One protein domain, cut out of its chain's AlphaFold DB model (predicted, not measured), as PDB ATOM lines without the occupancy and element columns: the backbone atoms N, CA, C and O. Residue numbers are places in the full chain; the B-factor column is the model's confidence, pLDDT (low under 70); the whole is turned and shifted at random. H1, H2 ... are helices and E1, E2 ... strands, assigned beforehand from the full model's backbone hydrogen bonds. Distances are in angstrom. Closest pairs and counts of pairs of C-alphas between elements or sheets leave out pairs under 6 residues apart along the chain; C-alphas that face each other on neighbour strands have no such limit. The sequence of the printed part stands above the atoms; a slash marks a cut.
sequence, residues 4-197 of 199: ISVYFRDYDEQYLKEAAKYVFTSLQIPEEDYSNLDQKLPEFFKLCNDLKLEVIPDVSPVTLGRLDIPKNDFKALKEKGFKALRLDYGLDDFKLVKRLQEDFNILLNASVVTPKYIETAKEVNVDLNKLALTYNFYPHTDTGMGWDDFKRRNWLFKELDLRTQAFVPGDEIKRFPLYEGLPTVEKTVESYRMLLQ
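Overview. This is residues 4 to 197 of the 199 residues of the protein "Conserved protein" of Lactobacillus helveticus CIRM-BIA 953 (UniProt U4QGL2). Picture seven parallel strands, E1 to E7, curled into part of a barrel that stays open between its edges E1 and E7, with H1, H2, H4, H5 and H7 round its outside and H6 farther out. Two long unnamed stretches, residues 135 to 146 and 166 to 190, run on past the last residues of E6 and E7. The printed part has 194 residues, with eight helices and seven strands in the order E1 H1 E2 H2 E3 H3 H4 E4 H5 E5 H6 E6 H7 E7 H8; its class is mixed, with under half of the residues in named elements. It is compact, with a radius of gyration of the C-alphas of 17.0 A and spans of 43 by 43 by 28 A.

Along the chain. Find C-alpha 4 at (258.995, 328.952, 173.823), where E1, residues 4 to 6, begins. Next come H1, 13 to 17; E2, 22 to 25; H2, 37 to 50, 19.6 A long; E3, 54 to 59, 14.9 A; H3, 61 to 66; H4, 74 to 79; E4, 84 to 87; H5, 94 to 100; E5, 105 to 109, 13.3 A; H6, 115 to 123, 12.5 A; and E6, 131 to 134. H7, 147 to 159, begins at C-alpha 147 (259.891, 330.900, 152.086) and is 18.4 A long; E7, 163 to 165, and H8, 191 to 195, follow.

Arrangement. Start at edge strand E1 and cross the strongly twisted sheet in the order E1 E2 E3 E4 E5 E6 E7, reading one pair within hydrogen-bond range at each step: N 4 and O 22, 2.9 A; N 56 and O 23, 2.8 A; N 59 and O 86, 2.8 A; N 107 and O 85, 2.8 A; N 134 and O 108, 2.8 A; N 165 and O 133, 2.7 A. The strand-helix-strand units, parallel neighbours joined through helices, are E1 H1 E2, E2 H2 E3, E3 H3 H4 E4, E4 H5 E5, E5 H6 E6 and E6 H7 E7, each with a right-handed crossover. H1, H2, H4, H5 and H7 are on the sheet but each only grazes it; H3, H6 and H8 are not on it. H2 touches H1 with residues 44 to 48 alone, the closest C-alphas being those of Leu 16 and Cys 48, 7.3 A apart. H5 and H6 are close but not clearly touching, with the C-alphas of Phe 94 and Ala 121 closest at 6.5 A. Every O i to N i+4 pair is within hydrogen-bond range in H3, H4, H5, H6, H7 and H8; H2 has 8 of 10, and H1 has 0 of 1 beside 2 of 2 O i to N i+3 pairs.

Size, cuts and confidence. The C-alphas farthest apart, of Pro 70 and Val 189, are 46.2 A apart. The printed part has no cut; its long links are E2 to H2, E6 to H7 and E7 to H8. Look for low confidence at residues 188 to 197, under 70.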
ATOM      1  N   ILE A   4     260.421 328.633 173.840       90.88
ATOM      2  CA  ILE A   4     258.995 328.952 173.823       90.88
ATOM      3  C   ILE A   4     258.792 330.461 173.938       90.88
ATOM      4  O   ILE A   4     259.682 331.183 174.389       90.88
ATOM      5  N   SER A   5     257.611 330.932 173.553       90.62
ATOM      6  CA  SER A   5     257.171 332.300 173.824       90.62
ATOM      7  C   SER A   5     256.175 332.298 174.975       90.62
ATOM      8  O   SER A   5     255.270 331.468 174.986       90.62
ATOM      9  N   VAL A   6     256.314 333.233 175.912       89.56
ATOM     10  CA  VAL A   6     255.379 333.424 177.026       89.56
ATOM     11  C   VAL A   6     254.781 334.825 176.978       89.56
ATOM     12  O   VAL A   6     255.499 335.828 176.903       89.56
ATOM     13  N   TYR A   7     253.453 334.865 177.064       88.19
ATOM     14  CA  TYR A   7     252.631 336.066 177.181       88.19
ATOM     15  C   TYR A   7     251.759 335.932 178.437       88.19
ATOM     16  O   TYR A   7     251.296 334.839 178.752       88.19
ATOM     17  N   PHE A   8     251.602 337.012 179.204       85.88
ATOM     18  CA  PHE A   8     251.157 336.924 180.602       85.88
ATOM     19  C   PHE A   8     249.644 336.786 180.783       85.88
ATOM     20  O   PHE A   8     249.207 336.396 181.876       85.88
ATOM     21  N   ARG A   9     248.849 337.078 179.746       84.00
ATOM     22  CA  ARG A   9     247.399 336.849 179.745       84.00
ATOM     23  C   ARG A   9     247.058 335.380 179.999       84.00
ATOM     24  O   ARG A   9     246.360 335.094 180.966       84.00
ATOM     25  N   ASP A  10     247.619 334.486 179.190       78.88
ATOM     26  CA  ASP A  10     247.322 333.044 179.185       78.88
ATOM     27  C   ASP A  10     248.477 332.210 179.777       78.88
ATOM     28  O   ASP A  10     248.660 331.042 179.441       78.88
ATOM     29  N   TYR A  11     249.309 332.829 180.619       84.00
ATOM     30  CA  TYR A  11     250.491 332.185 181.190       84.00
ATOM     31  C   TYR A  11     250.121 331.031 182.132       84.00
ATOM     32  O   TYR A  11     249.456 331.243 183.147       84.00
ATOM     33  N   ASP A  12     250.636 329.842 181.815       85.31
ATOM     34  CA  ASP A  12     250.631 328.652 182.663       85.31
ATOM     35  C   ASP A  12     252.074 328.278 183.038       85.31
ATOM     36  O   ASP A  12     252.954 328.148 182.183       85.31
ATOM     37  N   GLU A  13     252.324 328.079 184.328       87.88
ATOM     38  CA  GLU A  13     253.619 327.639 184.845       87.88
ATOM     39  C   GLU A  13     254.022 326.246 184.350       87.88
ATOM     40  O   GLU A  13     255.216 325.961 184.219       87.88
ATOM     41  N   GLN A  14     253.057 325.357 184.080       87.81
ATOM     42  CA  GLN A  14     253.354 324.017 183.565       87.81
ATOM     43  C   GLN A  14     253.998 324.090 182.184       87.81
ATOM     44  O   GLN A  14     254.939 323.344 181.919       87.81
ATOM     45  N   TYR A  15     253.590 325.057 181.362       87.19
ATOM     46  CA  TYR A  15     254.146 325.265 180.030       87.19
ATOM     47  C   TYR A  15     255.646 325.606 180.063       87.19
ATOM     48  O   TYR A  15     256.407 325.191 179.190       87.19
ATOM     49  N   LEU A  16     256.135 326.279 181.116       87.69
ATOM     50  CA  LEU A  16     257.575 326.525 181.269       87.69
ATOM     51  C   LEU A  16     258.389 325.247 181.459       87.69
ATOM     52  O   LEU A  16     259.557 325.215 181.079       87.69
ATOM     53  N   LYS A  17     257.808 324.192 182.036       86.81
ATOM     54  CA  LYS A  17     258.520 322.921 182.246       86.81
ATOM     55  C   LYS A  17     258.746 322.161 180.943       86.81
ATOM     56  O   LYS A  17     259.624 321.305 180.890       86.81
ATOM     57  N   GLU A  18     257.985 322.489 179.906       84.38
ATOM     58  CA  GLU A  18     258.141 321.944 178.557       84.38
ATOM     59  C   GLU A  18     259.189 322.719 177.741       84.38
ATOM     60  O   GLU A  18     259.629 322.269 176.681       84.38
ATOM     61  N   ALA A  19     259.638 323.877 178.238       84.00
ATOM     62  CA  ALA A  19     260.641 324.687 177.571       84.00
ATOM     63  C   ALA A  19     261.997 323.972 177.523       84.00
ATOM     64  O   ALA A  19     262.551 323.557 178.539       84.00
ATOM     65  N   ALA A  20     262.596 323.915 176.332       82.50
ATOM     66  CA  ALA A  20     263.908 323.299 176.169       82.50
ATOM     67  C   ALA A  20     265.039 324.120 176.819       82.50
ATOM     68  O   ALA A  20     265.898 323.568 177.503       82.50
ATOM     69  N   LYS A  21     265.090 325.434 176.552       88.06
ATOM     70  CA  LYS A  21     266.159 326.306 177.072       88.06
ATOM     71  C   LYS A  21     265.804 327.790 177.117       88.06
ATOM     72  O   LYS A  21     266.160 328.468 178.077       88.06
ATOM     73  N   TYR A  22     265.179 328.308 176.064       91.25
ATOM     74  CA  TYR A  22     264.936 329.746 175.920       91.25
ATOM     75  C   TYR A  22     263.467 330.090 176.117       91.25
ATOM     76  O   TYR A  22     262.595 329.362 175.646       91.25
ATOM     77  N   VAL A  23     263.210 331.228 176.757       93.25
ATOM     78  CA  VAL A  23     261.869 331.805 176.878       93.25
ATOM     79  C   VAL A  23     261.894 333.210 176.296       93.25
ATOM     80  O   VAL A  23     262.521 334.110 176.849       93.25
ATOM     81  N   PHE A  24     261.223 333.413 175.169       92.25
ATOM     82  CA  PHE A  24     260.993 334.743 174.620       92.25
ATOM     83  C   PHE A  24     259.761 335.370 175.279       92.25
ATOM     84  O   PHE A  24     258.730 334.716 175.429       92.25
ATOM     85  N   THR A  25     259.833 336.647 175.646       89.12
ATOM     86  CA  THR A  25     258.653 337.383 176.113       89.12
ATOM     87  C   THR A  25     258.674 338.826 175.628       89.12
ATOM     88  O   THR A  25     259.724 339.468 175.572       89.12
ATOM     89  N   SER A  26     257.501 339.342 175.260       85.81
ATOM     90  CA  SER A  26     257.328 340.733 174.847       85.81
ATOM     91  C   SER A  26     256.342 341.411 175.783       85.81
ATOM     92  O   SER A  26     255.155 341.093 175.792       85.81
ATOM     93  N   LEU A  27     256.847 342.370 176.556       81.75
ATOM     94  CA  LEU A  27     256.052 343.209 177.446       81.75
ATOM     95  C   LEU A  27     255.684 344.520 176.758       81.75
ATOM     96  O   LEU A  27     255.666 345.553 177.411       81.75
ATOM     97  N   GLN A  28     255.429 344.518 175.450       79.56
ATOM     98  CA  GLN A  28     255.024 345.714 174.696       79.56
ATOM     99  C   GLN A  28     253.797 345.496 173.803       79.56
ATOM    100  O   GLN A  28     253.409 346.390 173.059       79.56
ATOM    101  N   ILE A  29     253.139 344.340 173.913       78.62
ATOM    102  CA  ILE A  29     251.942 344.008 173.132       78.62
ATOM    103  C   ILE A  29     250.752 344.827 173.658       78.62
ATOM    104  O   ILE A  29     250.463 344.720 174.854       78.62
ATOM    105  N   PRO A  30     250.084 345.654 172.831       76.75
ATOM    106  CA  PRO A  30     248.951 346.477 173.263       76.75
ATOM    107  C   PRO A  30     247.743 345.672 173.752       76.75
ATOM    108  O   PRO A  30     247.039 346.116 174.650       76.75
ATOM    109  N   GLU A  31     247.511 344.498 173.167       79.25
ATOM    110  CA  GLU A  31     246.347 343.652 173.431       79.25
ATOM    111  C   GLU A  31     246.476 342.797 174.699       79.25
ATOM    112  O   GLU A  31     245.505 342.171 175.116       79.25
ATOM    113  N   GLU A  32     247.649 342.743 175.326       81.00
ATOM    114  CA  GLU A  32     247.866 341.995 176.570       81.00
ATOM    115  C   GLU A  32     247.273 342.724 177.785       81.00
ATOM    116  O   GLU A  32     247.206 343.953 177.830       81.00
ATOM    117  N   ASP A  33     246.869 341.947 178.793       80.00
ATOM    118  CA  ASP A  33     246.468 342.482 180.094       80.00
ATOM    119  C   ASP A  33     247.660 342.442 181.057       80.00
ATOM    120  O   ASP A  33     248.194 341.377 181.374       80.00
ATOM    121  N   TYR A  34     248.067 343.620 181.526       80.44
ATOM    122  CA  TYR A  34     249.201 343.792 182.431       80.44
ATOM    123  C   TYR A  34     248.790 344.146 183.864       80.44
ATOM    124  O   TYR A  34     249.667 344.414 184.682       80.44
ATOM    125  N   SER A  35     247.499 344.144 184.213       79.44
ATOM    126  CA  SER A  35     247.025 344.607 185.527       79.44
ATOM    127  C   SER A  35     247.636 343.859 186.720       79.44
ATOM    128  O   SER A  35     247.775 344.448 187.785       79.44
ATOM    129  N   ASN A  36     248.052 342.601 186.543       80.19
ATOM    130  CA  ASN A  36     248.685 341.780 187.588       80.19
ATOM    131  C   ASN A  36     250.158 341.453 187.290       80.19
ATOM    132  O   ASN A  36     250.713 340.500 187.843       80.19
ATOM    133  N   LEU A  37     250.791 342.197 186.380       81.31
ATOM    134  CA  LEU A  37     252.136 341.888 185.903       81.31
ATOM    135  C   LEU A  37     253.177 341.947 187.034       81.31
ATOM    136  O   LEU A  37     254.018 341.055 187.119       81.31
ATOM    137  N   ASP A  38     253.069 342.918 187.944       79.56
ATOM    138  CA  ASP A  38     254.000 343.091 189.071       79.56
ATOM    139  C   ASP A  38     254.008 341.901 190.040       79.56
ATOM    140  O   ASP A  38     255.023 341.623 190.677       79.56
ATOM    141  N   GLN A  39     252.890 341.174 190.136       83.25
ATOM    142  CA  GLN A  39     252.774 339.964 190.955       83.25
ATOM    143  C   GLN A  39     253.272 338.727 190.197       83.25
ATOM    144  O   GLN A  39     253.997 337.911 190.758       83.25
ATOM    145  N   LYS A  40     252.939 338.616 188.902       85.75
ATOM    146  CA  LYS A  40     253.300 337.465 188.056       85.75
ATOM    147  C   LYS A  40     254.784 337.428 187.679       85.75
ATOM    148  O   LYS A  40     255.366 336.350 187.580       85.75
ATOM    149  N   LEU A  41     255.409 338.582 187.428       85.81
ATOM    150  CA  LEU A  41     256.790 338.653 186.938       85.81
ATOM    151  C   LEU A  41     257.815 338.047 187.908       85.81
ATOM    152  O   LEU A  41     258.644 337.261 187.446       85.81
ATOM    153  N   PRO A  42     257.806 338.364 189.221       86.38
ATOM    154  CA  PRO A  42     258.746 337.761 190.163       86.38
ATOM    155  C   PRO A  42     258.662 336.231 190.196       86.38
ATOM    156  O   PRO A  42     259.696 335.563 190.170       86.38
ATOM    157  N   GLU A  43     257.447 335.679 190.209       89.50
ATOM    158  CA  GLU A  43     257.205 334.230 190.215       89.50
ATOM    159  C   GLU A  43     257.677 333.582 188.909       89.50
ATOM    160  O   GLU A  43     258.423 332.601 188.938       89.50
ATOM    161  N   PHE A  44     257.358 334.196 187.767       90.81
ATOM    162  CA  PHE A  44     257.829 333.778 186.447       90.81
ATOM    163  C   PHE A  44     259.362 333.733 186.353       90.81
ATOM    164  O   PHE A  44     259.928 332.728 185.916       90.81
ATOM    165  N   PHE A  45     260.059 334.790 186.785       88.94
ATOM    166  CA  PHE A  45     261.524 334.818 186.752       88.94
ATOM    167  C   PHE A  45     262.135 333.812 187.716       88.94
ATOM    168  O   PHE A  45     263.125 333.164 187.374       88.94
ATOM    169  N   LYS A  46     261.547 333.653 188.905       90.81
ATOM    170  CA  LYS A  46     261.977 332.638 189.863       90.81
ATOM    171  C   LYS A  46     261.869 331.242 189.252       90.81
ATOM    172  O   LYS A  46     262.850 330.506 189.285       90.81
ATOM    173  N   LEU A  47     260.735 330.904 188.642       92.88
ATOM    174  CA  LEU A  47     260.535 329.603 188.008       92.88
ATOM    175  C   LEU A  47     261.482 329.387 186.820       92.88
ATOM    176  O   LEU A  47     262.102 328.329 186.720       92.88
ATOM    177  N   CYS A  48     261.677 330.393 185.962       92.75
ATOM    178  CA  CYS A  48     262.669 330.320 184.887       92.75
ATOM    179  C   CYS A  48     264.080 330.055 185.430       92.75
ATOM    180  O   CYS A  48     264.790 329.206 184.895       92.75
ATOM    181  N   ASN A  49     264.479 330.731 186.509       90.81
ATOM    182  CA  ASN A  49     265.779 330.519 187.147       90.81
ATOM    183  C   ASN A  49     265.905 329.111 187.746       90.81
ATOM    184  O   ASN A  49     266.919 328.447 187.516       90.81
ATOM    185  N   ASP A  50     264.873 328.638 188.454       92.81
ATOM    186  CA  ASP A  50     264.814 327.295 189.043       92.81
ATOM    187  C   ASP A  50     264.941 326.208 187.949       92.81
ATOM    188  O   ASP A  50     265.645 325.211 188.127       92.81
ATOM    189  N   LEU A  51     264.349 326.445 186.772       93.19
ATOM    190  CA  LEU A  51     264.431 325.584 185.584       93.19
ATOM    191  C   LEU A  51     265.669 325.839 184.701       93.19
ATOM    192  O   LEU A  51     265.869 325.142 183.707       93.19
ATOM    193  N   LYS A  52     266.527 326.806 185.055       92.25
ATOM    194  CA  LYS A  52     267.710 327.239 184.279       92.25
ATOM    195  C   LYS A  52     267.384 327.714 182.854       92.25
ATOM    196  O   LYS A  52     268.221 327.593 181.955       92.25
ATOM    197  N   LEU A  53     266.195 328.271 182.658       92.75
ATOM    198  CA  LEU A  53     265.757 328.865 181.401       92.75
ATOM    199  C   LEU A  53     266.367 330.258 181.217       92.75
ATOM    200  O   LEU A  53     266.482 331.047 182.154       92.75
ATOM    201  N   GLU A  54     266.752 330.575 179.984       91.75
ATOM    202  CA  GLU A  54     267.241 331.900 179.609       91.75
ATOM    203  C   GLU A  54     266.086 332.734 179.045       91.75
ATOM    204  O   GLU A  54     265.609 332.483 177.933       91.75
ATOM    205  N   VAL A  55     265.641 333.731 179.815       92.50
ATOM    206  CA  VAL A  55     264.600 334.665 179.374       92.50
ATOM    207  C   VAL A  55     265.203 335.740 178.474       92.50
ATOM    208  O   VAL A  55     266.196 336.377 178.828       92.50
ATOM    209  N   ILE A  56     264.570 335.956 177.324       93.19
ATOM    210  CA  ILE A  56     264.925 336.970 176.336       93.19
ATOM    211  C   ILE A  56     263.759 337.960 176.240       93.19
ATOM    212  O   ILE A  56     262.769 337.669 175.559       93.19
ATOM    213  N   PRO A  57     263.844 339.114 176.920       90.31
ATOM    214  CA  PRO A  57     262.827 340.141 176.827       90.31
ATOM    215  C   PRO A  57     263.015 340.974 175.559       90.31
ATOM    216  O   PRO A  57     264.139 341.263 175.132       90.31
ATOM    217  N   ASP A  58     261.894 341.414 175.005       89.00
ATOM    218  CA  ASP A  58     261.854 342.482 174.015       89.00
ATOM    219  C   ASP A  58     262.025 343.842 174.703       89.00
ATOM    220  O   ASP A  58     261.126 344.314 175.403       89.00
ATOM    221  N   VAL A  59     263.201 344.452 174.574       86.38
ATOM    222  CA  VAL A  59     263.545 345.683 175.285       86.38
ATOM    223  C   VAL A  59     263.124 346.887 174.458       86.38
ATOM    224  O   VAL A  59     263.671 347.166 173.393       86.38
ATOM    225  N   SER A  60     262.188 347.645 175.020       85.69
ATOM    226  CA  SER A  60     261.765 348.968 174.573       85.69
ATOM    227  C   SER A  60     261.587 349.889 175.785       85.69
ATOM    228  O   SER A  60     261.516 349.399 176.918       85.69
ATOM    229  N   PRO A  61     261.486 351.219 175.606       83.19
ATOM    230  CA  PRO A  61     261.160 352.116 176.715       83.19
ATOM    231  C   PRO A  61     259.863 351.724 177.442       83.19
ATOM    232  O   PRO A  61     259.769 351.907 178.653       83.19
ATOM    233  N   VAL A  62     258.893 351.149 176.718       84.12
ATOM    234  CA  VAL A  62     257.640 350.630 177.285       84.12
ATOM    235  C   VAL A  62     257.914 349.411 178.164       84.12
ATOM    236  O   VAL A  62     257.463 349.381 179.309       84.12
ATOM    237  N   THR A  63     258.692 348.443 177.669       83.81
ATOM    238  CA  THR A  63     259.075 347.258 178.451       83.81
ATOM    239  C   THR A  63     259.836 347.639 179.718       83.81
ATOM    240  O   THR A  63     259.531 347.112 180.782       83.81
ATOM    241  N   LEU A  64     260.790 348.574 179.641       85.19
ATOM    242  CA  LEU A  64     261.537 349.035 180.819       85.19
ATOM    243  C   LEU A  64     260.608 349.651 181.871       85.19
ATOM    244  O   LEU A  64     260.678 349.265 183.034       85.19
ATOM    245  N   GLY A  65     259.685 350.525 181.456       84.69
ATOM    246  CA  GLY A  65     258.697 351.109 182.366       84.69
ATOM    247  C   GLY A  65     257.821 350.056 183.053       84.69
ATOM    248  O   GLY A  65     257.555 350.168 184.242       84.69
ATOM    249  N   ARG A  66     257.435 348.991 182.338       83.69
ATOM    250  CA  ARG A  66     256.664 347.859 182.893       83.69
ATOM    251  C   ARG A  66     257.460 346.959 183.836       83.69
ATOM    252  O   ARG A  66     256.863 346.203 184.584       83.69
ATOM    253  N   LEU A  67     258.789 347.013 183.791       81.50
ATOM    254  CA  LEU A  67     259.668 346.293 184.717       81.50
ATOM    255  C   LEU A  67     260.067 347.141 185.937       81.50
ATOM    256  O   LEU A  67     260.916 346.694 186.716       81.50
ATOM    257  N   ASP A  68     259.491 348.344 186.068       83.44
ATOM    258  CA  ASP A  68     259.898 349.390 187.013       83.44
ATOM    259  C   ASP A  68     261.395 349.731 186.883       83.44
ATOM    260  O   ASP A  68     262.138 349.863 187.853       83.44
ATOM    261  N   ILE A  69     261.873 349.798 185.635       84.31
ATOM    262  CA  ILE A  69     263.263 350.110 185.301       84.31
ATOM    263  C   ILE A  69     263.321 351.486 184.628       84.31
ATOM    264  O   ILE A  69     262.660 351.704 183.603       84.31
ATOM    265  N   PRO A  70     264.146 352.421 185.136       85.06
ATOM    266  CA  PRO A  70     264.366 353.698 184.478       85.06
ATOM    267  C   PRO A  70     264.868 353.534 183.042       85.06
ATOM    268  O   PRO A  70     265.621 352.618 182.701       85.06
ATOM    269  N   LYS A  71     264.494 354.474 182.171       81.88
ATOM    270  CA  LYS A  71     264.947 354.469 180.778       81.88
ATOM    271  C   LYS A  71     266.479 354.410 180.714       81.88
ATOM    272  O   LYS A  71     267.158 355.235 181.316       81.88
ATOM    273  N   ASN A  72     266.997 353.487 179.902       79.62
ATOM    274  CA  ASN A  72     268.428 353.225 179.704       79.62
ATOM    275  C   ASN A  72     269.179 352.645 180.919       79.62
ATOM    276  O   ASN A  72     270.409 352.567 180.864       79.62
ATOM    277  N   ASP A  73     268.490 352.195 181.971       86.81
ATOM    278  CA  ASP A  73     269.118 351.470 183.078       86.81
ATOM    279  C   ASP A  73     269.231 349.967 182.771       86.81
ATOM    280  O   ASP A  73     268.507 349.111 183.278       86.81
ATOM    281  N   PHE A  74     270.171 349.635 181.889       88.56
ATOM    282  CA  PHE A  74     270.451 348.245 181.528       88.56
ATOM    283  C   PHE A  74     271.145 347.466 182.655       88.56
ATOM    284  O   PHE A  74     271.121 346.238 182.653       88.56
ATOM    285  N   LYS A  75     271.720 348.153 183.651       89.19
ATOM    286  CA  LYS A  75     272.322 347.502 184.821       89.19
ATOM    287  C   LYS A  75     271.246 346.818 185.663       89.19
ATOM    288  O   LYS A  75     271.440 345.673 186.062       89.19
ATOM    289  N   ALA A  76     270.088 347.457 185.832       88.94
ATOM    290  CA  ALA A  76     268.942 346.854 186.507       88.94
ATOM    291  C   ALA A  76     268.459 345.560 185.817       88.94
ATOM    292  O   ALA A  76     268.078 344.604 186.492       88.94
ATOM    293  N   LEU A  77     268.527 345.474 184.479       88.69
ATOM    294  CA  LEU A  77     268.224 344.229 183.755       88.69
ATOM    295  C   LEU A  77     269.224 343.113 184.102       88.69
ATOM    296  O   LEU A  77     268.829 341.971 184.341       88.69
ATOM    297  N   LYS A  78     270.517 343.434 184.193       89.81
ATOM    298  CA  LYS A  78     271.539 342.466 184.612       89.81
ATOM    299  C   LYS A  78     271.290 341.977 186.038       89.81
ATOM    300  O   LYS A  78     271.367 340.781 186.298       89.81
ATOM    301  N   GLU A  79     270.970 342.888 186.954       88.12
ATOM    302  CA  GLU A  79     270.692 342.574 188.363       88.12
ATOM    303  C   GLU A  79     269.441 341.699 188.531       88.12
ATOM    304  O   GLU A  79     269.407 340.846 189.415       88.12
ATOM    305  N   LYS A  80     268.458 341.824 187.631       82.44
ATOM    306  CA  LYS A  80     267.306 340.909 187.537       82.44
ATOM    307  C   LYS A  80     267.644 339.539 186.924       82.44
ATOM    308  O   LYS A  80     266.790 338.657 186.915       82.44
ATOM    309  N   GLY A  81     268.872 339.333 186.445       84.62
ATOM    310  CA  GLY A  81     269.373 338.041 185.966       84.62
ATOM    311  C   GLY A  81     269.267 337.812 184.458       84.62
ATOM    312  O   GLY A  81     269.549 336.703 183.996       84.62
ATOM    313  N   PHE A  82     268.900 338.828 183.671       90.31
ATOM    314  CA  PHE A  82     268.887 338.700 182.214       90.31
ATOM    315  C   PHE A  82     270.303 338.492 181.669       90.31
ATOM    316  O   PHE A  82     271.249 339.165 182.067       90.31
ATOM    317  N   LYS A  83     270.437 337.563 180.719       91.81
ATOM    318  CA  LYS A  83     271.705 337.242 180.034       91.81
ATOM    319  C   LYS A  83     271.683 337.595 178.553       91.81
ATOM    320  O   LYS A  83     272.718 337.583 177.888       91.81
ATOM    321  N   ALA A  84     270.498 337.862 178.023       93.75
ATOM    322  CA  ALA A  84     270.283 338.185 176.631       93.75
ATOM    323  C   ALA A  84     269.125 339.171 176.512       93.75
ATOM    324  O   ALA A  84     268.167 339.072 177.273       93.75
ATOM    325  N   LEU A  85     269.216 340.105 175.569       93.75
ATOM    326  CA  LEU A  85     268.210 341.140 175.331       93.75
ATOM    327  C   LEU A  85     267.891 341.201 173.839       93.75
ATOM    328  O   LEU A  85     268.814 341.256 173.024       93.75
ATOM    329  N   ARG A  86     266.604 341.239 173.474       93.50
ATOM    330  CA  ARG A  86     266.192 341.615 172.118       93.50
ATOM    331  C   ARG A  86     266.035 343.128 172.061       93.50
ATOM    332  O   ARG A  86     265.254 343.688 172.820       93.50
ATOM    333  N   LEU A  87     266.792 343.790 171.193       89.56
ATOM    334  CA  LEU A  87     266.710 345.237 171.011       89.56
ATOM    335  C   LEU A  87     265.764 345.559 169.858       89.56
ATOM    336  O   LEU A  87     266.075 345.285 168.697       89.56
ATOM    337  N   ASP A  88     264.632 346.178 170.186       79.75
ATOM    338  CA  ASP A  88     263.683 346.703 169.198       79.75
ATOM    339  C   ASP A  88     263.970 348.175 168.838       79.75
ATOM    340  O   ASP A  88     263.391 348.728 167.908       79.75
ATOM    341  N   TYR A  89     264.893 348.821 169.561       79.56
ATOM    342  CA  TYR A  89     265.326 350.204 169.346       79.56
ATOM    343  C   TYR A  89     266.824 350.380 169.633       79.56
ATOM    344  O   TYR A  89     267.444 349.549 170.297       79.56
ATOM    345  N   GLY A  90     267.407 351.486 169.154       80.06
ATOM    346  CA  GLY A  90     268.799 351.858 169.442       80.06
ATOM    347  C   GLY A  90     269.845 350.941 168.805       80.06
ATOM    348  O   GLY A  90     271.003 350.950 169.212       80.06
ATOM    349  N   LEU A  91     269.440 350.135 167.821       84.50
ATOM    350  CA  LEU A  91     270.316 349.212 167.099       84.50
ATOM    351  C   LEU A  91     271.348 349.934 166.213       84.50
ATOM    352  O   LEU A  91     272.395 349.368 165.915       84.50
ATOM    353  N   ASP A  92     271.055 351.164 165.796       88.50
ATOM    354  CA  ASP A  92     271.920 352.076 165.044       88.50
ATOM    355  C   ASP A  92     272.946 352.798 165.935       88.50
ATOM    356  O   ASP A  92     273.996 353.229 165.454       88.50
ATOM    357  N   ASP A  93     272.699 352.865 167.247       93.00
ATOM    358  CA  ASP A  93     273.694 353.284 168.230       93.00
ATOM    359  C   ASP A  93     274.648 352.121 168.543       93.00
ATOM    360  O   ASP A  93     274.528 351.395 169.533       93.00
ATOM    361  N   PHE A  94     275.657 351.951 167.693       94.75
ATOM    362  CA  PHE A  94     276.665 350.910 167.883       94.75
ATOM    363  C   PHE A  94     277.451 351.042 169.199       94.75
ATOM    364  O   PHE A  94     277.980 350.042 169.691       94.75
ATOM    365  N   LYS A  95     277.527 352.240 169.805       93.81
ATOM    366  CA  LYS A  95     278.159 352.407 171.125       93.81
ATOM    367  C   LYS A  95     277.293 351.778 172.206       93.81
ATOM    368  O   LYS A  95     277.828 351.099 173.082       93.81
ATOM    369  N   LEU A  96     275.977 351.971 172.128       92.50
ATOM    370  CA  LEU A  96     275.025 351.288 172.995       92.50
ATOM    371  C   LEU A  96     275.132 349.773 172.819       92.50
ATOM    372  O   LEU A  96     275.359 349.086 173.810       92.50
ATOM    373  N   VAL A  97     275.040 349.265 171.585       94.62
ATOM    374  CA  VAL A  97     275.130 347.819 171.305       94.62
ATOM    375  C   VAL A  97     276.402 347.232 171.914       94.62
ATOM    376  O   VAL A  97     276.326 346.271 172.677       94.62
ATOM    377  N   LYS A  98     277.560 347.854 171.666       95.25
ATOM    378  CA  LYS A  98     278.846 347.405 172.211       95.25
ATOM    379  C   LYS A  98     278.886 347.427 173.739       95.25
ATOM    380  O   LYS A  98     279.347 346.464 174.340       95.25
ATOM    381  N   ARG A  99     278.387 348.492 174.374       94.12
ATOM    382  CA  ARG A  99     278.314 348.579 175.841       94.12
ATOM    383  C   ARG A  99     277.464 347.450 176.421       94.12
ATOM    384  O   ARG A  99     277.847 346.841 177.407       94.12
ATOM    385  N   LEU A 100     276.324 347.144 175.803       95.25
ATOM    386  CA  LEU A 100     275.449 346.070 176.276       95.25
ATOM    387  C   LEU A 100     276.089 344.682 176.135       95.25
ATOM    388  O   LEU A 100     275.785 343.797 176.930       95.25
ATOM    389  N   GLN A 101     277.010 344.491 175.188       96.12
ATOM    390  CA  GLN A 101     277.741 343.230 175.030       96.12
ATOM    391  C   GLN A 101     278.677 342.902 176.200       96.12
ATOM    392  O   GLN A 101     279.143 341.765 176.296       96.12
ATOM    393  N   GLU A 102     278.962 343.843 177.102       94.62
ATOM    394  CA  GLU A 102     279.696 343.554 178.339       94.62
ATOM    395  C   GLU A 102     278.912 342.592 179.241       94.62
ATOM    396  O   GLU A 102     279.499 341.696 179.849       94.62
ATOM    397  N   ASP A 103     277.583 342.712 179.233       95.25
ATOM    398  CA  ASP A 103     276.693 342.028 180.168       95.25
ATOM    399  C   ASP A 103     275.735 341.035 179.498       95.25
ATOM    400  O   ASP A 103     275.280 340.092 180.146       95.25
ATOM    401  N   PHE A 104     275.441 341.216 178.206       95.81
ATOM    402  CA  PHE A 104     274.373 340.493 177.517       95.81
ATOM    403  C   PHE A 104     274.794 339.945 176.149       95.81
ATOM    404  O   PHE A 104     275.609 340.528 175.434       95.81
ATOM    405  N   ASN A 105     274.147 338.856 175.731       95.19
ATOM    406  CA  ASN A 105     273.994 338.550 174.310       95.19
ATOM    407  C   ASN A 105     272.904 339.446 173.712       95.19
ATOM    408  O   ASN A 105     271.837 339.617 174.302       95.19
ATOM    409  N   ILE A 106     273.144 340.000 172.530       95.75
ATOM    410  CA  ILE A 106     272.230 340.955 171.905       95.75
ATOM    411  C   ILE A 106     271.538 340.304 170.718       95.75
ATOM    412  O   ILE A 106     272.179 339.838 169.776       95.75
ATOM    413  N   LEU A 107     270.211 340.294 170.765       94.94
ATOM    414  CA  LEU A 107     269.365 339.837 169.682       94.94
ATOM    415  C   LEU A 107     268.844 341.063 168.929       94.94
ATOM    416  O   LEU A 107     268.076 341.858 169.464       94.94
ATOM    417  N   LEU A 108     269.284 341.235 167.689       94.12
ATOM    418  CA  LEU A 108     268.849 342.335 166.831       94.12
ATOM    419  C   LEU A 108     267.661 341.903 165.977       94.12
ATOM    420  O   LEU A 108     267.532 340.732 165.614       94.12
ATOM    421  N   ASN A 109     266.815 342.857 165.597       91.25
ATOM    422  CA  ASN A 109     265.746 342.585 164.648       91.25
ATOM    423  C   ASN A 109     266.333 342.234 163.269       91.25
ATOM    424  O   ASN A 109     266.957 343.068 162.606       91.25
ATOM    425  N   ALA A 110     266.101 341.001 162.812       92.25
ATOM    426  CA  ALA A 110     266.644 340.498 161.552       92.25
ATOM    427  C   ALA A 110     266.163 341.300 160.336       92.25
ATOM    428  O   ALA A 110     266.844 341.298 159.311       92.25
ATOM    429  N   SER A 111     265.012 341.980 160.431       87.94
ATOM    430  CA  SER A 111     264.469 342.795 159.339       87.94
ATOM    431  C   SER A 111     265.326 344.028 159.035       87.94
ATOM    432  O   SER A 111     265.411 344.406 157.866       87.94
ATOM    433  N   VAL A 112     266.015 344.576 160.041       87.25
ATOM    434  CA  VAL A 112     266.783 345.830 159.954       87.25
ATOM    435  C   VAL A 112     268.254 345.599 159.595       87.25
ATOM    436  O   VAL A 112     268.890 346.445 158.970       87.25
ATOM    437  N   VAL A 113     268.807 344.441 159.960       92.38
ATOM    438  CA  VAL A 113     270.223 344.134 159.733       92.38
ATOM    439  C   VAL A 113     270.504 343.874 158.251       92.38
ATOM    440  O   VAL A 113     269.871 343.034 157.608       92.38
ATOM    441  N   THR A 114     271.498 344.587 157.724       93.56
ATOM    442  CA  THR A 114     271.996 344.496 156.343       93.56
ATOM    443  C   THR A 114     273.497 344.185 156.333       93.56
ATOM    444  O   THR A 114     274.160 344.369 157.356       93.56
ATOM    445  N   PRO A 115     274.087 343.783 155.191       94.12
ATOM    446  CA  PRO A 115     275.541 343.647 155.083       94.12
ATOM    447  C   PRO A 115     276.276 344.929 155.484       94.12
ATOM    448  O   PRO A 115     277.239 344.873 156.245       94.12
ATOM    449  N   LYS A 116     275.748 346.096 155.084       94.81
ATOM    450  CA  LYS A 116     276.339 347.386 155.448       94.81
ATOM    451  C   LYS A 116     276.292 347.654 156.950       94.81
ATOM    452  O   LYS A 116     277.258 348.160 157.506       94.81
ATOM    453  N   TYR A 117     275.194 347.287 157.616       94.62
ATOM    454  CA  TYR A 117     275.107 347.367 159.076       94.62
ATOM    455  C   TYR A 117     276.226 346.558 159.743       94.62
ATOM    456  O   TYR A 117     276.872 347.044 160.668       94.62
ATOM    457  N   ILE A 118     276.484 345.343 159.251       94.75
ATOM    458  CA  ILE A 118     277.511 344.452 159.801       94.75
ATOM    459  C   ILE A 118     278.924 344.967 159.528       94.75
ATOM    460  O   ILE A 118     279.770 344.878 160.414       94.75
ATOM    461  N   GLU A 119     279.187 345.541 158.354       94.81
ATOM    462  CA  GLU A 119     280.451 346.238 158.081       94.81
ATOM    463  C   GLU A 119     280.697 347.354 159.100       94.81
ATOM    464  O   GLU A 119     281.720 347.345 159.781       94.81
ATOM    465  N   THR A 120     279.725 348.251 159.283       95.50
ATOM    466  CA  THR A 120     279.833 349.346 160.254       95.50
ATOM    467  C   THR A 120     280.004 348.818 161.683       95.50
ATOM    468  O   THR A 120     280.822 349.335 162.444       95.50
ATOM    469  N   ALA A 121     279.285 347.753 162.054       95.19
ATOM    470  CA  ALA A 121     279.419 347.103 163.356       95.19
ATOM    471  C   ALA A 121     280.849 346.580 163.587       95.19
ATOM    472  O   ALA A 121     281.415 346.770 164.667       95.19
ATOM    473  N   LYS A 122     281.459 345.959 162.567       94.62
ATOM    474  CA  LYS A 122     282.851 345.483 162.614       94.62
ATOM    475  C   LYS A 122     283.836 346.644 162.754       94.62
ATOM    476  O   LYS A 122     284.720 346.569 163.601       94.62
ATOM    477  N   GLU A 123     283.661 347.725 161.991       96.12
ATOM    478  CA  GLU A 123     284.532 348.914 162.033       96.12
ATOM    479  C   GLU A 123     284.621 349.531 163.439       96.12
ATOM    480  O   GLU A 123     285.684 349.985 163.865       96.12
ATOM    481  N   VAL A 124     283.525 349.498 164.202       95.94
ATOM    482  CA  VAL A 124     283.474 350.020 165.581       95.94
ATOM    483  C   VAL A 124     283.703 348.947 166.660       95.94
ATOM    484  O   VAL A 124     283.611 349.225 167.864       95.94
ATOM    485  N   ASN A 125     284.124 347.748 166.249       95.88
ATOM    486  CA  ASN A 125     284.460 346.605 167.100       95.88
ATOM    487  C   ASN A 125     283.282 346.108 167.959       95.88
ATOM    488  O   ASN A 125     283.441 345.892 169.165       95.88
ATOM    489  N   VAL A 126     282.098 345.965 167.361       96.62
ATOM    490  CA  VAL A 126     281.002 345.167 167.932       96.62
ATOM    491  C   VAL A 126     281.360 343.685 167.807       96.62
ATOM    492  O   VAL A 126     281.771 343.227 166.741       96.62
ATOM    493  N   ASP A 127     281.191 342.920 168.886       96.12
ATOM    494  CA  ASP A 127     281.488 341.486 168.900       96.12
ATOM    495  C   ASP A 127     280.345 340.693 168.258       96.12
ATOM    496  O   ASP A 127     279.305 340.459 168.874       96.12
ATOM    497  N   LEU A 128     280.522 340.254 167.012       94.56
ATOM    498  CA  LEU A 128     279.484 339.505 166.299       94.56
ATOM    499  C   LEU A 128     279.154 338.153 166.953       94.56
ATOM    500  O   LEU A 128     278.033 337.672 166.802       94.56
ATOM    501  N   ASN A 129     280.057 337.572 167.754       94.81
ATOM    502  CA  ASN A 129     279.788 336.320 168.474       94.81
ATOM    503  C   ASN A 129     278.763 336.499 169.599       94.81
ATOM    504  O   ASN A 129     278.106 335.540 170.011       94.81
ATOM    505  N   LYS A 130     278.607 337.733 170.086       95.62
ATOM    506  CA  LYS A 130     277.575 338.129 171.050       95.62
ATOM    507  C   LYS A 130     276.320 338.673 170.378       95.62
ATOM    508  O   LYS A 130     275.415 339.124 171.076       95.62
ATOM    509  N   LEU A 131     276.249 338.630 169.048       94.75
ATOM    510  CA  LEU A 131     275.038 338.934 168.303       94.75
ATOM    511  C   LEU A 131     274.296 337.654 167.902       94.75
ATOM    512  O   LEU A 131     274.870 336.587 167.651       94.75
ATOM    513  N   ALA A 132     272.982 337.792 167.825       94.44
ATOM    514  CA  ALA A 132     272.096 336.929 167.066       94.44
ATOM    515  C   ALA A 132     271.000 337.796 166.434       94.44
ATOM    516  O   ALA A 132     270.761 338.927 166.855       94.44
ATOM    517  N   LEU A 133     270.338 337.283 165.406       94.50
ATOM    518  CA  LEU A 133     269.262 337.976 164.711       94.50
ATOM    519  C   LEU A 133     267.948 337.263 164.983       94.50
ATOM    520  O   LEU A 133     267.841 336.063 164.764       94.50
ATOM    521  N   THR A 134     266.935 337.988 165.430       93.19
ATOM    522  CA  THR A 134     265.591 337.444 165.643       93.19
ATOM    523  C   THR A 134     264.660 338.006 164.588       93.19
ATOM    524  O   THR A 134     264.495 339.224 164.485       93.19
ATOM    525  N   TYR A 135     264.072 337.133 163.775       93.81
ATOM    526  CA  TYR A 135     263.012 337.513 162.850       93.81
ATOM    527  C   TYR A 135     261.750 337.908 163.613       93.81
ATOM    528  O   TYR A 135     261.532 337.474 164.739       93.81
ATOM    529  N   ASN A 136     260.901 338.723 162.995       92.00
ATOM    530  CA  ASN A 136     259.579 338.989 163.547       92.00
ATOM    531  C   ASN A 136     258.677 337.753 163.393       92.00
ATOM    532  O   ASN A 136     258.914 336.888 162.542       92.00
ATOM    533  N   PHE A 137     257.632 337.695 164.209       91.06
ATOM    534  CA  PHE A 137     256.445 336.894 163.935       91.06
ATOM    535  C   PHE A 137     255.343 337.789 163.366       91.06
ATOM    536  O   PHE A 137     255.336 339.002 163.594       91.06
ATOM    537  N   TYR A 138     254.395 337.179 162.667       91.56
ATOM    538  CA  TYR A 138     253.345 337.868 161.931       91.56
ATOM    539  C   TYR A 138     251.981 337.326 162.382       91.56
ATOM    540  O   TYR A 138     251.649 336.190 162.056       91.56
ATOM    541  N   PRO A 139     251.221 338.083 163.200       87.12
ATOM    542  CA  PRO A 139     249.960 337.602 163.774       87.12
ATOM    543  C   PRO A 139     248.810 337.454 162.777       87.12
ATOM    544  O   PRO A 139     247.866 336.728 163.068       87.12
ATOM    545  N   HIS A 140     248.869 338.170 161.653       87.19
ATOM    546  CA  HIS A 140     247.883 338.084 160.582       87.19
ATOM    547  C   HIS A 140     248.350 337.097 159.514       87.19
ATOM    548  O   HIS A 140     249.493 337.160 159.053       87.19
ATOM    549  N   THR A 141     247.437 336.239 159.081       85.75
ATOM    550  CA  THR A 141     247.597 335.380 157.908       85.75
ATOM    551  C   THR A 141     247.899 336.243 156.685       85.75
ATOM    552  O   THR A 141     247.442 337.383 156.588       85.75
ATOM    553  N   ASP A 142     248.705 335.708 155.774       88.00
ATOM    554  CA  ASP A 142     249.172 336.371 154.548       88.00
ATOM    555  C   ASP A 142     250.118 337.566 154.774       88.00
ATOM    556  O   ASP A 142     250.397 338.330 153.848       88.00
ATOM    557  N   THR A 143     250.654 337.730 155.990       90.62
ATOM    558  CA  THR A 143     251.646 338.780 156.302       90.62
ATOM    559  C   THR A 143     253.018 338.235 156.699       90.62
ATOM    560  O   THR A 143     253.961 339.012 156.868       90.62
ATOM    561  N   GLY A 144     253.152 336.911 156.815       92.62
ATOM    562  CA  GLY A 144     254.412 336.230 157.063       92.62
ATOM    563  C   GLY A 144     255.405 336.365 155.912       92.62
ATOM    564  O   GLY A 144     255.077 336.718 154.779       92.62
ATOM    565  N   MET A 145     256.669 336.047 156.189       93.94
ATOM    566  CA  MET A 145     257.694 336.032 155.148       93.94
ATOM    567  C   MET A 145     257.463 334.890 154.157       93.94
ATOM    568  O   MET A 145     257.210 333.754 154.558       93.94
ATOM    569  N   GLY A 146     257.669 335.155 152.867       93.06
ATOM    570  CA  GLY A 146     257.778 334.097 151.866       93.06
ATOM    571  C   GLY A 146     258.982 333.187 152.135       93.06
ATOM    572  O   GLY A 146     260.035 333.640 152.597       93.06
ATOM    573  N   TRP A 147     258.846 331.896 151.824       91.00
ATOM    574  CA  TRP A 147     259.891 330.900 152.086       91.00
ATOM    575  C   TRP A 147     261.220 331.218 151.390       91.00
ATOM    576  O   TRP A 147     262.275 331.170 152.026       91.00
ATOM    577  N   ASP A 148     261.184 331.602 150.113       92.56
ATOM    578  CA  ASP A 148     262.400 331.908 149.353       92.56
ATOM    579  C   ASP A 148     263.122 333.150 149.883       92.56
ATOM    580  O   ASP A 148     264.353 333.179 149.952       92.56
ATOM    581  N   ASP A 149     262.372 334.159 150.332       92.38
ATOM    582  CA  ASP A 149     262.932 335.356 150.958       92.38
ATOM    583  C   ASP A 149     263.566 335.039 152.314       92.38
ATOM    584  O   ASP A 149     264.689 335.473 152.594       92.38
ATOM    585  N   PHE A 150     262.890 334.239 153.142       93.62
ATOM    586  CA  PHE A 150     263.429 333.760 154.413       93.62
ATOM    587  C   PHE A 150     264.707 332.941 154.207       93.62
ATOM    588  O   PHE A 150     265.719 333.189 154.867       93.62
ATOM    589  N   LYS A 151     264.701 332.008 153.248       94.12
ATOM    590  CA  LYS A 151     265.857 331.175 152.903       94.12
ATOM    591  C   LYS A 151     267.024 332.029 152.414       94.12
ATOM    592  O   LYS A 151     268.125 331.893 152.942       94.12
ATOM    593  N   ARG A 152     266.793 332.940 151.465       94.69
ATOM    594  CA  ARG A 152     267.822 333.849 150.934       94.69
ATOM    595  C   ARG A 152     268.455 334.695 152.040       94.69
ATOM    596  O   ARG A 152     269.677 334.794 152.100       94.69
ATOM    597  N   ARG A 153     267.648 335.264 152.944       94.56
ATOM    598  CA  ARG A 153     268.160 336.048 154.081       94.56
ATOM    599  C   ARG A 153     268.951 335.196 155.070       94.56
ATOM    600  O   ARG A 153     269.992 335.643 155.529       94.56
ATOM    601  N   ASN A 154     268.500 333.979 155.374       93.81
ATOM    602  CA  ASN A 154     269.249 333.089 156.263       93.81
ATOM    603  C   ASN A 154     270.600 332.682 155.677       93.81
ATOM    604  O   ASN A 154     271.576 332.642 156.418       93.81
ATOM    605  N   TRP A 155     270.680 332.416 154.369       95.31
ATOM    606  CA  TRP A 155     271.965 332.150 153.716       95.31
ATOM    607  C   TRP A 155     272.913 333.338 153.834       95.31
ATOM    608  O   TRP A 155     274.036 333.157 154.290       95.31
ATOM    609  N   LEU A 156     272.429 334.550 153.548       94.75
ATOM    610  CA  LEU A 156     273.214 335.772 153.716       94.75
ATOM    611  C   LEU A 156     273.735 335.935 155.154       94.75
ATOM    612  O   LEU A 156     274.909 336.217 155.366       94.75
ATOM    613  N   PHE A 157     272.875 335.765 156.159       94.88
ATOM    614  CA  PHE A 157     273.292 335.919 157.555       94.88
ATOM    615  C   PHE A 157     274.253 334.819 158.004       94.88
ATOM    616  O   PHE A 157     275.183 335.101 158.757       94.88
ATOM    617  N   LYS A 158     274.091 333.600 157.486       93.19
ATOM    618  CA  LYS A 158     275.023 332.498 157.721       93.19
ATOM    619  C   LYS A 158     276.405 332.780 157.128       93.19
ATOM    620  O   LYS A 158     277.393 332.501 157.791       93.19
ATOM    621  N   GLU A 159     276.484 333.348 155.925       93.81
ATOM    622  CA  GLU A 159     277.755 333.766 155.301       93.81
ATOM    623  C   GLU A 159     278.463 334.886 156.078       93.81
ATOM    624  O   GLU A 159     279.677 335.041 155.980       93.81
ATOM    625  N   LEU A 160     277.714 335.657 156.869       91.00
ATOM    626  CA  LEU A 160     278.238 336.697 157.755       91.00
ATOM    627  C   LEU A 160     278.549 336.184 159.175       91.00
ATOM    628  O   LEU A 160     278.793 337.005 160.061       91.00
ATOM    629  N   ASP A 161     278.525 334.864 159.393       89.94
ATOM    630  CA  ASP A 161     278.716 334.190 160.686       89.94
ATOM    631  C   ASP A 161     277.712 334.619 161.775       89.94
ATOM    632  O   ASP A 161     277.989 334.570 162.976       89.94
ATOM    633  N   LEU A 162     276.504 335.026 161.373       92.50
ATOM    634  CA  LEU A 162     275.437 335.419 162.290       92.50
ATOM    635  C   LEU A 162     274.458 334.273 162.512       92.50
ATOM    636  O   LEU A 162     273.979 333.618 161.586       92.50
ATOM    637  N   ARG A 163     274.092 334.078 163.778       92.94
ATOM    638  CA  ARG A 163     273.032 333.145 164.165       92.94
ATOM    639  C   ARG A 163     271.676 333.810 164.003       92.94
ATOM    640  O   ARG A 163     271.521 334.973 164.371       92.94
ATOM    641  N   THR A 164     270.691 333.059 163.529       94.12
ATOM    642  CA  THR A 164     269.313 333.530 163.386       94.12
ATOM    643  C   THR A 164     268.350 332.735 164.274       94.12
ATOM    644  O   THR A 164     268.577 331.567 164.590       94.12
ATOM    645  N   GLN A 165     267.269 333.387 164.694       93.25
ATOM    646  CA  GLN A 165     266.132 332.825 165.415       93.25
ATOM    647  C   GLN A 165     264.852 333.233 164.686       93.25
ATOM    648  O   GLN A 165     264.696 334.393 164.306       93.25
ATOM    649  N   ALA A 166     263.937 332.287 164.509       93.25
ATOM    650  CA  ALA A 166     262.628 332.498 163.905       93.25
ATOM    651  C   ALA A 166     261.537 331.879 164.785       93.25
ATOM    652  O   ALA A 166     261.827 331.033 165.634       93.25
ATOM    653  N   PHE A 167     260.295 332.294 164.564       91.31
ATOM    654  CA  PHE A 167     259.127 331.815 165.289       91.31
ATOM    655  C   PHE A 167     258.328 330.820 164.448       91.31
ATOM    656  O   PHE A 167     258.112 331.012 163.248       91.31
ATOM    657  N   VAL A 168     257.879 329.757 165.107       89.38
ATOM    658  CA  VAL A 168     256.976 328.737 164.570       89.38
ATOM    659  C   VAL A 168     255.675 328.840 165.371       89.38
ATOM    660  O   VAL A 168     255.741 329.042 166.586       89.38
ATOM    661  N   PRO A 169     254.495 328.765 164.731       86.50
ATOM    662  CA  PRO A 169     253.238 328.873 165.454       86.50
ATOM    663  C   PRO A 169     253.031 327.642 166.343       86.50
ATOM    664  O   PRO A 169     253.278 326.520 165.904       86.50
ATOM    665  N   GLY A 170     252.542 327.865 167.563       81.62
ATOM    666  CA  GLY A 170     252.012 326.793 168.404       81.62
ATOM    667  C   GLY A 170     250.756 326.169 167.789       81.62
ATOM    668  O   GLY A 170     250.071 326.785 166.963       81.62
ATOM    669  N   ASP A 171     250.474 324.938 168.185       76.50
ATOM    670  CA  ASP A 171     249.376 324.102 167.703       76.50
ATOM    671  C   ASP A 171     248.168 324.063 168.650       76.50
ATOM    672  O   ASP A 171     247.054 323.856 168.171       76.50
ATOM    673  N   GLU A 172     248.360 324.335 169.943       78.31
ATOM    674  CA  GLU A 172     247.279 324.378 170.934       78.31
ATOM    675  C   GLU A 172     246.723 325.793 171.157       78.31
ATOM    676  O   GLU A 172     245.720 326.188 170.555       78.31
ATOM    677  N   ILE A 173     247.373 326.583 172.018       77.81
ATOM    678  CA  ILE A 173     246.914 327.925 172.383       77.81
ATOM    679  C   ILE A 173     247.533 328.942 171.433       77.81
ATOM    680  O   ILE A 173     248.736 329.215 171.447       77.81
ATOM    681  N   LYS A 174     246.686 329.547 170.602       83.19
ATOM    682  CA  LYS A 174     247.083 330.665 169.749       83.19
ATOM    683  C   LYS A 174     246.832 331.984 170.468       83.19
ATOM    684  O   LYS A 174     245.845 332.133 171.180       83.19
ATOM    685  N   ARG A 175     247.720 332.956 170.263       84.38
ATOM    686  CA  ARG A 175     247.655 334.237 170.974       84.38
ATOM    687  C   ARG A 175     246.422 335.053 170.558       84.38
ATOM    688  O   ARG A 175     246.162 335.227 169.363       84.38
ATOM    689  N   PHE A 176     245.731 335.617 171.547       82.94
ATOM    690  CA  PHE A 176     244.756 336.697 171.364       82.94
ATOM    691  C   PHE A 176     245.388 337.889 170.597       82.94
ATOM    692  O   PHE A 176     246.598 338.122 170.709       82.94
ATOM    693  N   PRO A 177     244.617 338.670 169.811       84.81
ATOM    694  CA  PRO A 177     243.178 338.550 169.544       84.81
ATOM    695  C   PRO A 177     242.799 337.690 168.339       84.81
ATOM    696  O   PRO A 177     241.634 337.328 168.209       84.81
ATOM    697  N   LEU A 178     243.748 337.393 167.452       84.00
ATOM    698  CA  LEU A 178     243.437 336.821 166.141       84.00
ATOM    699  C   LEU A 178     243.347 335.299 166.161       84.00
ATOM    700  O   LEU A 178     242.599 334.725 165.381       84.00
ATOM    701  N   TYR A 179     244.097 334.637 167.048       83.00
ATOM    702  CA  TYR A 179     244.161 333.176 167.107       83.00
ATOM    703  C   TYR A 179     244.559 332.524 165.767       83.00
ATOM    704  O   TYR A 179     244.175 331.395 165.462       83.00
ATOM    705  N   GLU A 180     245.363 333.211 164.956       84.75
ATOM    706  CA  GLU A 180     245.832 332.691 163.664       84.75
ATOM    707  C   GLU A 180     247.181 331.968 163.803       84.75
ATOM    708  O   GLU A 180     247.420 330.953 163.144       84.75
ATOM    709  N   GLY A 181     247.985 332.366 164.788       86.62
ATOM    710  CA  GLY A 181     249.320 331.842 165.069       86.62
ATOM    711  C   GLY A 181     250.342 332.977 165.057       86.62
ATOM    712  O   GLY A 181     249.989 334.127 164.828       86.62
ATOM    713  N   LEU A 182     251.609 332.664 165.332       88.81
ATOM    714  CA  LEU A 182     252.706 333.641 165.293       88.81
ATOM    715  C   LEU A 182     253.895 333.116 164.466       88.81
ATOM    716  O   LEU A 182     255.002 332.989 164.996       88.81
ATOM    717  N   PRO A 183     253.694 332.748 163.188       92.38
ATOM    718  CA  PRO A 183     254.790 332.304 162.341       92.38
ATOM    719  C   PRO A 183     255.713 333.463 161.937       92.38
ATOM    720  O   PRO A 183     255.273 334.597 161.761       92.38
ATOM    721  N   THR A 184     256.993 333.172 161.707       93.56
ATOM    722  CA  THR A 184     257.877 334.042 160.910       93.56
ATOM    723  C   THR A 184     257.650 333.849 159.410       93.56
ATOM    724  O   THR A 184     257.637 334.822 158.659       93.56
ATOM    725  N   VAL A 185     257.507 332.599 158.965       93.06
ATOM    726  CA  VAL A 185     257.318 332.240 157.553       93.06
ATOM    727  C   VAL A 185     255.852 331.933 157.311       93.06
ATOM    728  O   VAL A 185     255.274 331.129 158.040       93.06
ATOM    729  N   GLU A 186     255.275 332.534 156.275       89.69
ATOM    730  CA  GLU A 186     253.887 332.296 155.900       89.69
ATOM    731  C   GLU A 186     253.634 330.811 155.626       89.69
ATOM    732  O   GLU A 186     254.442 330.112 154.998       89.69
ATOM    733  N   LYS A 187     252.506 330.314 156.127       72.69
ATOM    734  CA  LYS A 187     252.211 328.888 156.107       72.69
ATOM    735  C   LYS A 187     251.769 328.464 154.710       72.69
ATOM    736  O   LYS A 187     250.609 328.589 154.340       72.69
ATOM    737  N   THR A 188     252.684 327.869 153.955       61.75
ATOM    738  CA  THR A 188     252.386 327.204 152.676       61.75
ATOM    739  C   THR A 188     252.426 325.677 152.820       61.75
ATOM    740  O   THR A 188     253.037 325.148 153.752       61.75
ATOM    741  N   VAL A 189     251.825 324.928 151.887       52.62
ATOM    742  CA  VAL A 189     251.909 323.445 151.852       52.62
ATOM    743  C   VAL A 189     253.368 322.952 151.859       52.62
ATOM    744  O   VAL A 189     253.680 321.899 152.415       52.62
ATOM    745  N   GLU A 190     254.278 323.736 151.286       47.88
ATOM    746  CA  GLU A 190     255.705 323.433 151.163       47.88
ATOM    747  C   GLU A 190     256.485 323.708 152.463       47.88
ATOM    748  O   GLU A 190     257.367 322.931 152.835       47.88
ATOM    749  N   SER A 191     256.083 324.731 153.229       54.34
ATOM    750  CA  SER A 191     256.697 325.089 154.519       54.34
ATOM    751  C   SER A 191     256.614 323.971 155.577       54.34
ATOM    752  O   SER A 191     257.574 323.755 156.322       54.34
ATOM    753  N   TYR A 192     255.532 323.175 155.583       49.91
ATOM    754  CA  TYR A 192     255.366 322.023 156.488       49.91
ATOM    755  C   TYR A 192     256.427 320.937 156.289       49.91
ATOM    756  O   TYR A 192     256.850 320.298 157.252       49.91
ATOM    757  N   ARG A 193     256.862 320.705 155.044       41.41
ATOM    758  CA  ARG A 193     257.824 319.638 154.723       41.41
ATOM    759  C   ARG A 193     259.253 320.005 155.109       41.41
ATOM    760  O   ARG A 193     260.044 319.113 155.387       41.41
ATOM    761  N   MET A 194     259.580 321.297 155.128       48.94
ATOM    762  CA  MET A 194     260.958 321.768 155.296       48.94
ATOM    763  C   MET A 194     261.308 322.110 156.749       48.94
ATOM    764  O   MET A 194     262.447 321.892 157.152       48.94
ATOM    765  N   LEU A 195     260.345 322.554 157.569       42.84
ATOM    766  CA  LEU A 195     260.579 322.777 159.006       42.84
ATOM    767  C   LEU A 195     260.908 321.476 159.764       42.84
ATOM    768  O   LEU A 195     261.680 321.506 160.714       42.84
ATOM    769  N   LEU A 196     260.411 320.326 159.294       36.06
ATOM    770  CA  LEU A 196     260.741 319.005 159.847       36.06
ATOM    771  C   LEU A 196     262.157 318.512 159.491       36.06
ATOM    772  O   LEU A 196     262.625 317.553 160.091       36.06
ATOM    773  N   GLN A 197     262.836 319.140 158.524       33.12
ATOM    774  CA  GLN A 197     264.172 318.735 158.055       33.12
ATOM    775  C   GLN A 197     265.318 319.545 158.681       33.12
ATOM    776  O   GLN A 197     266.481 319.289 158.380       33.12
TER     777      GLN A 197